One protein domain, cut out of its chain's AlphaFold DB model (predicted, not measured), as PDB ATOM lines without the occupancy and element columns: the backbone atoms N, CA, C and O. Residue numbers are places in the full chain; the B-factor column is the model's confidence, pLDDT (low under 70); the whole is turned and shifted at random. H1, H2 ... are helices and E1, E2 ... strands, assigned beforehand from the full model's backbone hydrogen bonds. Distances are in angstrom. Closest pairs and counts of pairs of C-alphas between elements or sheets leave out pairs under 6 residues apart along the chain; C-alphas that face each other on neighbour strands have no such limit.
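Overview. This is residues 6 to 75 of the 76 residues of the protein "NlpC/P60 domain-containing protein" of Salmonella dublin (UniProt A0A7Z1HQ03). A strongly twisted, curled sheet of five strands makes the body, with the short helix H1 on one face beside E1 and the longer helix H2 set off over the opposite face, across E2. The link to H2 sticks out at residues 57 to 60, and residues 61 to 63 of H2 stand free with them. The printed part has 70 residues with five named strands and two named helices, in the order E1 E2 E3 E4 H1 E5 H2; the sheet runs E4 E3 E2 E1 E5, antiparallel throughout, and the class is mixed, helices and strands. The whole is compact, with a radius of gyration of the C-alphas of 12.7 A and spans of 35 by 30 by 19 A.

Arrangement. E1, residues 6 to 9, and E2, residues 18 to 24, form a hairpin at 135 degrees, with N 7 and O 20 at 2.8 A. E3, residues 27 to 31, forms a hairpin with E2 at 148 degrees, with N 21 and O 29 at 2.8 A. The pairing is staggered: E2 pairs with E1 over residues 18 to 21 and with E3 over 21 to 24. E4, residues 37 to 41, is an edge strand and forms a hairpin with E3, with N 28 and O 40 at 2.8 A; E1 E2 E3 E4 are a meander, each strand the antiparallel neighbour of the one before. H1, residues 44 to 49, is on the sheet; its closest C-alphas to E1 are those of Arg 49 and Cys 9, 5.1 A apart. E5, residues 50 to 54, is the other edge strand, antiparallel to E1 at 159 degrees, with N 6 and O 54 at 2.8 A. H2, residues 61 to 73, is on the sheet on the opposite face from H1, at a height over the sheet of 10.9 A, and runs across the strands at 88 degrees to E2 on the local plane. H2 and E2 are near each other, with 6 pairs of C-alphas within 10 A. H1 and H2 are apart. Every O i to N i+4 pair is within hydrogen-bond range in H1, and 8 of 9 are in H2.

Along the chain. E1 begins at C-alpha 6, (177.765, 120.948, 149.767), and is 9.6 A long. E2 is 18.5 A, E3 13.1 A, E4 13.2 A, H1 8.5 A and E5 10.9 A long. H2 is 18.3 A long and ends at C-alpha 73, (160.590, 114.702, 136.041).

Size, cuts and confidence. The C-alphas of Pro 14 and Ser 73, the two farthest apart, are 36.7 A from each other. The printed part has no cut and no long link. The mean pLDDT of the printed part is 92.8, and residue 75 is under 70.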
ATOM      1  N   VAL A   6     176.969 120.308 150.817       97.38
ATOM      2  CA  VAL A   6     177.765 120.948 149.767       97.38
ATOM      3  C   VAL A   6     179.221 120.519 149.912       97.38
ATOM      4  O   VAL A   6     179.861 120.792 150.927       97.38
ATOM      5  N   LEU A   7     179.768 119.864 148.895       98.31
ATOM      6  CA  LEU A   7     181.196 119.594 148.789       98.31
ATOM      7  C   LEU A   7     181.873 120.753 148.074       98.31
ATOM      8  O   LEU A   7     181.492 121.111 146.962       98.31
ATOM      9  N   ILE A   8     182.914 121.292 148.698       98.38
ATOM     10  CA  ILE A   8     183.831 122.232 148.068       98.38
ATOM     11  C   ILE A   8     185.067 121.454 147.624       98.38
ATOM     12  O   ILE A   8     185.703 120.779 148.435       98.38
ATOM     13  N   CYS A   9     185.415 121.567 146.347       98.06
ATOM     14  CA  CYS A   9     186.485 120.826 145.696       98.06
ATOM     15  C   CYS A   9     187.535 121.755 145.074       98.06
ATOM     16  O   CYS A   9     187.230 122.851 144.600       98.06
ATOM     17  N   CYS A  10     188.769 121.263 145.016       97.62
ATOM     18  CA  CYS A  10     189.871 121.835 144.250       97.62
ATOM     19  C   CYS A  10     189.883 121.216 142.837       97.62
ATOM     20  O   CYS A  10     190.320 120.076 142.621       97.62
ATOM     21  N   PHE A  11     189.356 121.948 141.855       94.94
ATOM     22  CA  PHE A  11     189.210 121.495 140.472       94.94
ATOM     23  C   PHE A  11     190.162 122.254 139.544       94.94
ATOM     24  O   PHE A  11     190.039 123.460 139.355       94.94
ATOM     25  N   GLY A  12     191.152 121.553 138.982       93.38
ATOM     26  CA  GLY A  12     192.165 122.151 138.098       93.38
ATOM     27  C   GLY A  12     193.102 123.177 138.764       93.38
ATOM     28  O   GLY A  12     193.955 123.736 138.087       93.38
ATOM     29  N   SER A  13     192.969 123.405 140.072       94.69
ATOM     30  CA  SER A  13     193.725 124.374 140.875       94.69
ATOM     31  C   SER A  13     193.944 123.815 142.288       94.69
ATOM     32  O   SER A  13     193.117 123.016 142.731       94.69
ATOM     33  N   PRO A  14     195.007 124.210 143.022       93.69
ATOM     34  CA  PRO A  14     195.150 123.893 144.447       93.69
ATOM     35  C   PRO A  14     194.150 124.643 145.341       93.69
ATOM     36  O   PRO A  14     193.953 124.254 146.489       93.69
ATOM     37  N   THR A  15     193.517 125.708 144.841       97.62
ATOM     38  CA  THR A  15     192.537 126.489 145.605       97.62
ATOM     39  C   THR A  15     191.126 125.904 145.486       97.62
ATOM     40  O   THR A  15     190.741 125.496 144.385       97.62
ATOM     41  N   PRO A  16     190.313 125.936 146.556       97.94
ATOM     42  CA  PRO A  16     188.912 125.521 146.497       97.94
ATOM     43  C   PRO A  16     188.123 126.430 145.547       97.94
ATOM     44  O   PRO A  16     188.102 127.645 145.732       97.94
ATOM     45  N   ASN A  17     187.508 125.859 144.512       97.00
ATOM     46  CA  ASN A  17     186.880 126.636 143.433       97.00
ATOM     47  C   ASN A  17     185.642 125.978 142.805       97.00
ATOM     48  O   ASN A  17     184.991 126.595 141.967       97.00
ATOM     49  N   HIS A  18     185.314 124.746 143.187       97.81
ATOM     50  CA  HIS A  18     184.202 123.989 142.620       97.81
ATOM     51  C   HIS A  18     183.250 123.542 143.721       97.81
ATOM     52  O   HIS A  18     183.704 123.056 144.753       97.81
ATOM     53  N   ALA A  19     181.944 123.662 143.495       97.88
ATOM     54  CA  ALA A  19     180.921 123.207 144.430       97.88
ATOM     55  C   ALA A  19     180.093 122.067 143.824       97.88
ATOM     56  O   ALA A  19     179.786 122.064 142.631       97.88
ATOM     57  N   ALA A  20     179.721 121.101 144.655       97.56
ATOM     58  CA  ALA A  20     178.822 120.008 144.305       97.56
ATOM     59  C   ALA A  20     177.850 119.742 145.457       97.56
ATOM     60  O   ALA A  20     178.199 119.954 146.614       97.56
ATOM     61  N   ILE A  21     176.655 119.246 145.156       96.25
ATOM     62  CA  ILE A  21     175.696 118.777 146.160       96.25
ATOM     63  C   ILE A  21     175.821 117.258 146.248       96.25
ATOM     64  O   ILE A  21     175.750 116.577 145.226       96.25
ATOM     65  N   TYR A  22     176.002 116.712 147.450       96.38
ATOM     66  CA  TYR A  22     175.920 115.267 147.650       96.38
ATOM     67  C   TYR A  22     174.469 114.821 147.553       96.38
ATOM     68  O   TYR A  22     173.631 115.265 148.343       96.38
ATOM     69  N   CYS A  23     174.179 113.913 146.630       93.81
ATOM     70  CA  CYS A  23     172.818 113.447 146.421       93.81
ATOM     71  C   CYS A  23     172.427 112.252 147.301       93.81
ATOM     72  O   CYS A  23     171.250 111.940 147.438       93.81
ATOM     73  N   GLY A  24     173.400 111.616 147.957       92.50
ATOM     74  CA  GLY A  24     173.220 110.277 148.514       92.50
ATOM     75  C   GLY A  24     173.721 109.214 147.542       92.50
ATOM     76  O   GLY A  24     174.129 109.532 146.431       92.50
ATOM     77  N   ASN A  25     173.764 107.958 147.990       93.69
ATOM     78  CA  ASN A  25     174.158 106.798 147.176       93.69
ATOM     79  C   ASN A  25     175.493 106.940 146.420       93.69
ATOM     80  O   ASN A  25     175.704 106.307 145.392       93.69
ATOM     81  N   GLY A  26     176.415 107.756 146.937       95.12
ATOM     82  CA  GLY A  26     177.686 108.007 146.270       95.12
ATOM     83  C   GLY A  26     177.566 108.874 145.018       95.12
ATOM     84  O   GLY A  26     178.439 108.773 144.168       95.12
ATOM     85  N   GLU A  27     176.542 109.718 144.883       95.94
ATOM     86  CA  GLU A  27     176.362 110.626 143.744       95.94
ATOM     87  C   GLU A  27     176.564 112.100 144.122       95.94
ATOM     88  O   GLU A  27     176.256 112.543 145.232       95.94
ATOM     89  N   LEU A  28     177.070 112.871 143.160       96.56
ATOM     90  CA  LEU A  28     177.206 114.320 143.192       96.56
ATOM     91  C   LEU A  28     176.353 114.942 142.095       96.56
ATOM     92  O   LEU A  28     176.489 114.569 140.933       96.56
ATOM     93  N   LEU A  29     175.567 115.956 142.441       95.62
ATOM     94  CA  LEU A  29     175.012 116.896 141.476       95.62
ATOM     95  C   LEU A  29     175.926 118.114 141.390       95.62
ATOM     96  O   LEU A  29     176.163 118.804 142.384       95.62
ATOM     97  N   HIS A  30     176.436 118.396 140.199       95.88
ATOM     98  CA  HIS A  30     177.252 119.581 139.957       95.88
ATOM     99  C   HIS A  30     177.192 120.020 138.494       95.88
ATOM    100  O   HIS A  30     176.607 119.351 137.641       95.88
ATOM    101  N   HIS A  31     177.848 121.136 138.207       95.38
ATOM    102  CA  HIS A  31     178.092 121.615 136.857       95.38
ATOM    103  C   HIS A  31     179.596 121.586 136.587       95.38
ATOM    104  O   HIS A  31     180.349 122.265 137.279       95.38
ATOM    105  N   ILE A  32     180.038 120.800 135.607       94.06
ATOM    106  CA  ILE A  32     181.438 120.797 135.159       94.06
ATOM    107  C   ILE A  32     181.569 121.824 134.029       94.06
ATOM    108  O   ILE A  32     180.688 121.847 133.168       94.06
ATOM    109  N   PRO A  33     182.649 122.629 133.983       92.44
ATOM    110  CA  PRO A  33     182.900 123.522 132.857       92.44
ATOM    111  C   PRO A  33     182.727 122.815 131.508       92.44
ATOM    112  O   PRO A  33     183.179 121.682 131.340       92.44
ATOM    113  N   GLU A  34     182.064 123.497 130.571       93.88
ATOM    114  CA  GLU A  34     181.795 123.017 129.202       93.88
ATOM    115  C   GLU A  34     180.867 121.790 129.116       93.88
ATOM    116  O   GLU A  34     180.742 121.168 128.062       93.88
ATOM    117  N   GLN A  35     180.178 121.438 130.204       93.69
ATOM    118  CA  GLN A  35     179.207 120.343 130.246       93.69
ATOM    119  C   GLN A  35     177.882 120.817 130.847       93.69
ATOM    120  O   GLN A  35     177.821 121.813 131.561       93.69
ATOM    121  N   LEU A  36     176.800 120.088 130.582       92.44
ATOM    122  CA  LEU A  36     175.545 120.299 131.303       92.44
ATOM    123  C   LEU A  36     175.687 119.860 132.766       92.44
ATOM    124  O   LEU A  36     176.529 119.024 133.111       92.44
ATOM    125  N   SER A  37     174.831 120.412 133.626       92.06
ATOM    126  CA  SER A  37     174.684 119.919 134.995       92.06
ATOM    127  C   SER A  37     174.282 118.447 134.976       92.06
ATOM    128  O   SER A  37     173.435 118.043 134.180       92.06
ATOM    129  N   LYS A  38     174.896 117.638 135.839       91.88
ATOM    130  CA  LYS A  38     174.698 116.185 135.839       91.88
ATOM    131  C   LYS A  38     174.890 115.571 137.219       91.88
ATOM    132  O   LYS A  38     175.557 116.154 138.076       91.88
ATOM    133  N   ARG A  39     174.347 114.361 137.373       93.31
ATOM    134  CA  ARG A  39     174.716 113.421 138.434       93.31
ATOM    135  C   ARG A  39     175.977 112.661 138.004       93.31
ATOM    136  O   ARG A  39     176.007 112.078 136.923       93.31
ATOM    137  N   GLU A  40     177.027 112.702 138.814       94.94
ATOM    138  CA  GLU A  40     178.260 111.926 138.629       94.94
ATOM    139  C   GLU A  40     178.628 111.212 139.936       94.94
ATOM    140  O   GLU A  40     178.383 111.724 141.025       94.94
ATOM    141  N   GLY A  41     179.250 110.035 139.854       97.50
ATOM    142  CA  GLY A  41     179.703 109.311 141.038       97.50
ATOM    143  C   GLY A  41     180.755 110.076 141.854       97.50
ATOM    144  O   GLY A  41     181.765 110.547 141.323       97.50
ATOM    145  N   TYR A  42     180.573 110.107 143.174       97.56
ATOM    146  CA  TYR A  42     181.518 110.596 144.176       97.56
ATOM    147  C   TYR A  42     182.676 109.605 144.401       97.56
ATOM    148  O   TYR A  42     182.894 109.069 145.489       97.56
ATOM    149  N   ASN A  43     183.412 109.330 143.329       96.56
ATOM    150  CA  ASN A  43     184.538 108.399 143.289       96.56
ATOM    151  C   ASN A  43     185.796 108.940 144.000       96.56
ATOM    152  O   ASN A  43     185.871 110.111 144.380       96.56
ATOM    153  N   ASP A  44     186.842 108.114 144.089       97.19
ATOM    154  CA  ASP A  44     188.146 108.488 144.660       97.19
ATOM    155  C   ASP A  44     188.744 109.765 144.050       97.19
ATOM    156  O   ASP A  44     189.440 110.522 144.728       97.19
ATOM    157  N   LYS A  45     188.503 110.025 142.756       94.88
ATOM    158  CA  LYS A  45     188.979 111.246 142.085       94.88
ATOM    159  C   LYS A  45     188.322 112.485 142.696       94.88
ATOM    160  O   LYS A  45     189.031 113.459 142.935       94.88
ATOM    161  N   TRP A  46     187.016 112.461 142.942       96.50
ATOM    162  CA  TRP A  46     186.300 113.568 143.578       96.50
ATOM    163  C   TRP A  46     186.562 113.648 145.081       96.50
ATOM    164  O   TRP A  46     186.768 114.744 145.599       96.50
ATOM    165  N   GLN A  47     186.658 112.510 145.770       96.94
ATOM    166  CA  GLN A  47     187.001 112.464 147.195       96.94
ATOM    167  C   GLN A  47     188.372 113.093 147.460       96.94
ATOM    168  O   GLN A  47     188.488 113.978 148.301       96.94
ATOM    169  N   ARG A  48     189.398 112.747 146.665       96.88
ATOM    170  CA  ARG A  48     190.737 113.359 146.769       96.88
ATOM    171  C   ARG A  48     190.765 114.856 146.460       96.88
ATOM    172  O   ARG A  48     191.691 115.541 146.875       96.88
ATOM    173  N   ARG A  49     189.788 115.361 145.701       96.62
ATOM    174  CA  ARG A  49     189.656 116.792 145.385       96.62
ATOM    175  C   ARG A  49     188.825 117.545 146.412       96.62
ATOM    176  O   ARG A  49     188.810 118.770 146.356       96.62
ATOM    177  N   THR A  50     188.126 116.849 147.304       98.00
ATOM    178  CA  THR A  50     187.249 117.479 148.288       98.00
ATOM    179  C   THR A  50     188.095 118.180 149.336       98.00
ATOM    180  O   THR A  50     188.848 117.554 150.073       98.00
ATOM    181  N   HIS A  51     187.962 119.498 149.388       98.38
ATOM    182  CA  HIS A  51     188.609 120.347 150.372       98.38
ATOM    183  C   HIS A  51     187.805 120.383 151.675       98.38
ATOM    184  O   HIS A  51     188.360 120.260 152.763       98.38
ATOM    185  N   SER A  52     186.484 120.553 151.578       98.44
ATOM    186  CA  SER A  52     185.615 120.657 152.751       98.44
ATOM    187  C   SER A  52     184.171 120.290 152.431       98.44
ATOM    188  O   SER A  52     183.729 120.433 151.294       98.44
ATOM    189  N   ILE A  53     183.428 119.863 153.453       98.38
ATOM    190  CA  ILE A  53     182.003 119.526 153.363       98.38
ATOM    191  C   ILE A  53     181.228 120.497 154.247       98.38
ATOM    192  O   ILE A  53     181.539 120.639 155.430       98.38
ATOM    193  N   TRP A  54     180.257 121.194 153.668       98.25
ATOM    194  CA  TRP A  54     179.472 122.226 154.333       98.25
ATOM    195  C   TRP A  54     178.011 121.802 154.393       98.25
ATOM    196  O   TRP A  54     177.430 121.381 153.395       98.25
ATOM    197  N   ARG A  55     177.399 121.959 155.565       96.38
ATOM    198  CA  ARG A  55     175.976 121.704 155.771       96.38
ATOM    199  C   ARG A  55     175.300 122.976 156.250       96.38
ATOM    200  O   ARG A  55     175.756 123.605 157.207       96.38
ATOM    201  N   HIS A  56     174.222 123.367 155.577       95.00
ATOM    202  CA  HIS A  56     173.462 124.550 155.962       95.00
ATOM    203  C   HIS A  56     172.786 124.327 157.323       95.00
ATOM    204  O   HIS A  56     172.176 123.285 157.552       95.00
ATOM    205  N   ARG A  57     172.865 125.304 158.239       95.75
ATOM    206  CA  ARG A  57     172.350 125.145 159.617       95.75
ATOM    207  C   ARG A  57     170.837 124.953 159.681       95.75
ATOM    208  O   ARG A  57     170.350 124.261 160.561       95.75
ATOM    209  N   GLN A  58     170.113 125.571 158.753       94.25
ATOM    210  CA  GLN A  58     168.656 125.456 158.634       94.25
ATOM    211  C   GLN A  58     168.254 124.450 157.550       94.25
ATOM    212  O   GLN A  58     167.210 124.601 156.925       94.25
ATOM    213  N   TRP A  59     169.121 123.484 157.240       92.50
ATOM    214  CA  TRP A  59     168.788 122.450 156.269       92.50
ATOM    215  C   TRP A  59     167.511 121.713 156.689       92.50
ATOM    216  O   TRP A  59     167.344 121.350 157.855       92.50
ATOM    217  N   CYS A  60     166.637 121.471 155.719       91.62
ATOM    218  CA  CYS A  60     165.473 120.613 155.852       91.62
ATOM    219  C   CYS A  60     165.359 119.718 154.616       91.62
ATOM    220  O   CYS A  60     165.886 120.037 153.550       91.62
ATOM    221  N   GLU A  61     164.661 118.596 154.766       87.31
ATOM    222  CA  GLU A  61     164.539 117.579 153.722       87.31
ATOM    223  C   GLU A  61     163.929 118.141 152.429       87.31
ATOM    224  O   GLU A  61     164.467 117.911 151.347       87.31
ATOM    225  N   SER A  62     162.895 118.984 152.536       87.38
ATOM    226  CA  SER A  62     162.205 119.562 151.375       87.38
ATOM    227  C   SER A  62     163.107 120.414 150.478       87.38
ATOM    228  O   SER A  62     162.900 120.433 149.264       87.38
ATOM    229  N   ALA A  63     164.134 121.068 151.038       81.88
ATOM    230  CA  ALA A  63     165.109 121.841 150.267       81.88
ATOM    231  C   ALA A  63     165.884 120.967 149.269       81.88
ATOM    232  O   ALA A  63     166.347 121.451 148.239       81.88
ATOM    233  N   PHE A  64     166.021 119.679 149.578       85.81
ATOM    234  CA  PHE A  64     166.711 118.711 148.746       85.81
ATOM    235  C   PHE A  64     165.737 117.866 147.911       85.81
ATOM    236  O   PHE A  64     165.990 117.627 146.731       85.81
ATOM    237  N   THR A  65     164.585 117.490 148.474       86.00
ATOM    238  CA  THR A  65     163.523 116.761 147.759       86.00
ATOM    239  C   THR A  65     163.028 117.512 146.523       86.00
ATOM    240  O   THR A  65     162.787 116.881 145.500       86.00
ATOM    241  N   GLY A  66     162.923 118.847 146.575       84.56
ATOM    242  CA  GLY A  66     162.521 119.649 145.410       84.56
ATOM    243  C   GLY A  66     163.443 119.448 144.204       84.56
ATOM    244  O   GLY A  66     162.970 119.177 143.107       84.56
ATOM    245  N   ILE A  67     164.761 119.469 144.430       83.12
ATOM    246  CA  ILE A  67     165.764 119.219 143.384       83.12
ATOM    247  C   ILE A  67     165.607 117.804 142.813       83.12
ATOM    248  O   ILE A  67     165.676 117.617 141.602       83.12
ATOM    249  N   TYR A  68     165.392 116.804 143.671       82.50
ATOM    250  CA  TYR A  68     165.210 115.420 143.225       82.50
ATOM    251  C   TYR A  68     163.960 115.249 142.360       82.50
ATOM    252  O   TYR A  68     164.035 114.616 141.313       82.50
ATOM    253  N   ASN A  69     162.838 115.847 142.760       85.81
ATOM    254  CA  ASN A  69     161.591 115.772 142.001       85.81
ATOM    255  C   ASN A  69     161.733 116.389 140.600       85.81
ATOM    256  O   ASN A  69     161.241 115.816 139.627       85.81
ATOM    257  N   ASP A  70     162.436 117.518 140.486       84.38
ATOM    258  CA  ASP A  70     162.709 118.156 139.194       84.38
ATOM    259  C   ASP A  70     163.596 117.272 138.302       84.38
ATOM    260  O   ASP A  70     163.341 117.137 137.104       84.38
ATOM    261  N   LEU A  71     164.616 116.625 138.881       79.81
ATOM    262  CA  LEU A  71     165.504 115.717 138.148       79.81
ATOM    263  C   LEU A  71     164.782 114.464 137.645       79.81
ATOM    264  O   LEU A  71     164.992 114.074 136.498       79.81
ATOM    265  N   GLU A  72     163.942 113.844 138.476       81.75
ATOM    266  CA  GLU A  72     163.153 112.671 138.083       81.75
ATOM    267  C   GLU A  72     162.150 113.030 136.974       81.75
ATOM    268  O   GLU A  72     162.008 112.291 135.998       81.75
ATOM    269  N   SER A  73     161.527 114.210 137.060       82.81
ATOM    270  CA  SER A  73     160.590 114.702 136.041       82.81
ATOM    271  C   SER A  73     161.253 114.934 134.679       82.81
ATOM    272  O   SER A  73     160.612 114.752 133.650       82.81
ATOM    273  N   ALA A  74     162.532 115.322 134.655       72.94
ATOM    274  CA  ALA A  74     163.295 115.542 133.423       72.94
ATOM    275  C   ALA A  74     163.817 114.244 132.772       72.94
ATOM    276  O   ALA A  74     164.352 114.294 131.664       72.94
ATOM    277  N   SER A  75     163.714 113.103 133.462       65.75
ATOM    278  CA  SER A  75     164.144 111.787 132.966       65.75
ATOM    279  C   SER A  75     163.020 110.912 132.393       65.75
ATOM    280  O   SER A  75     163.305 109.800 131.945       65.75
TER     281      SER A  75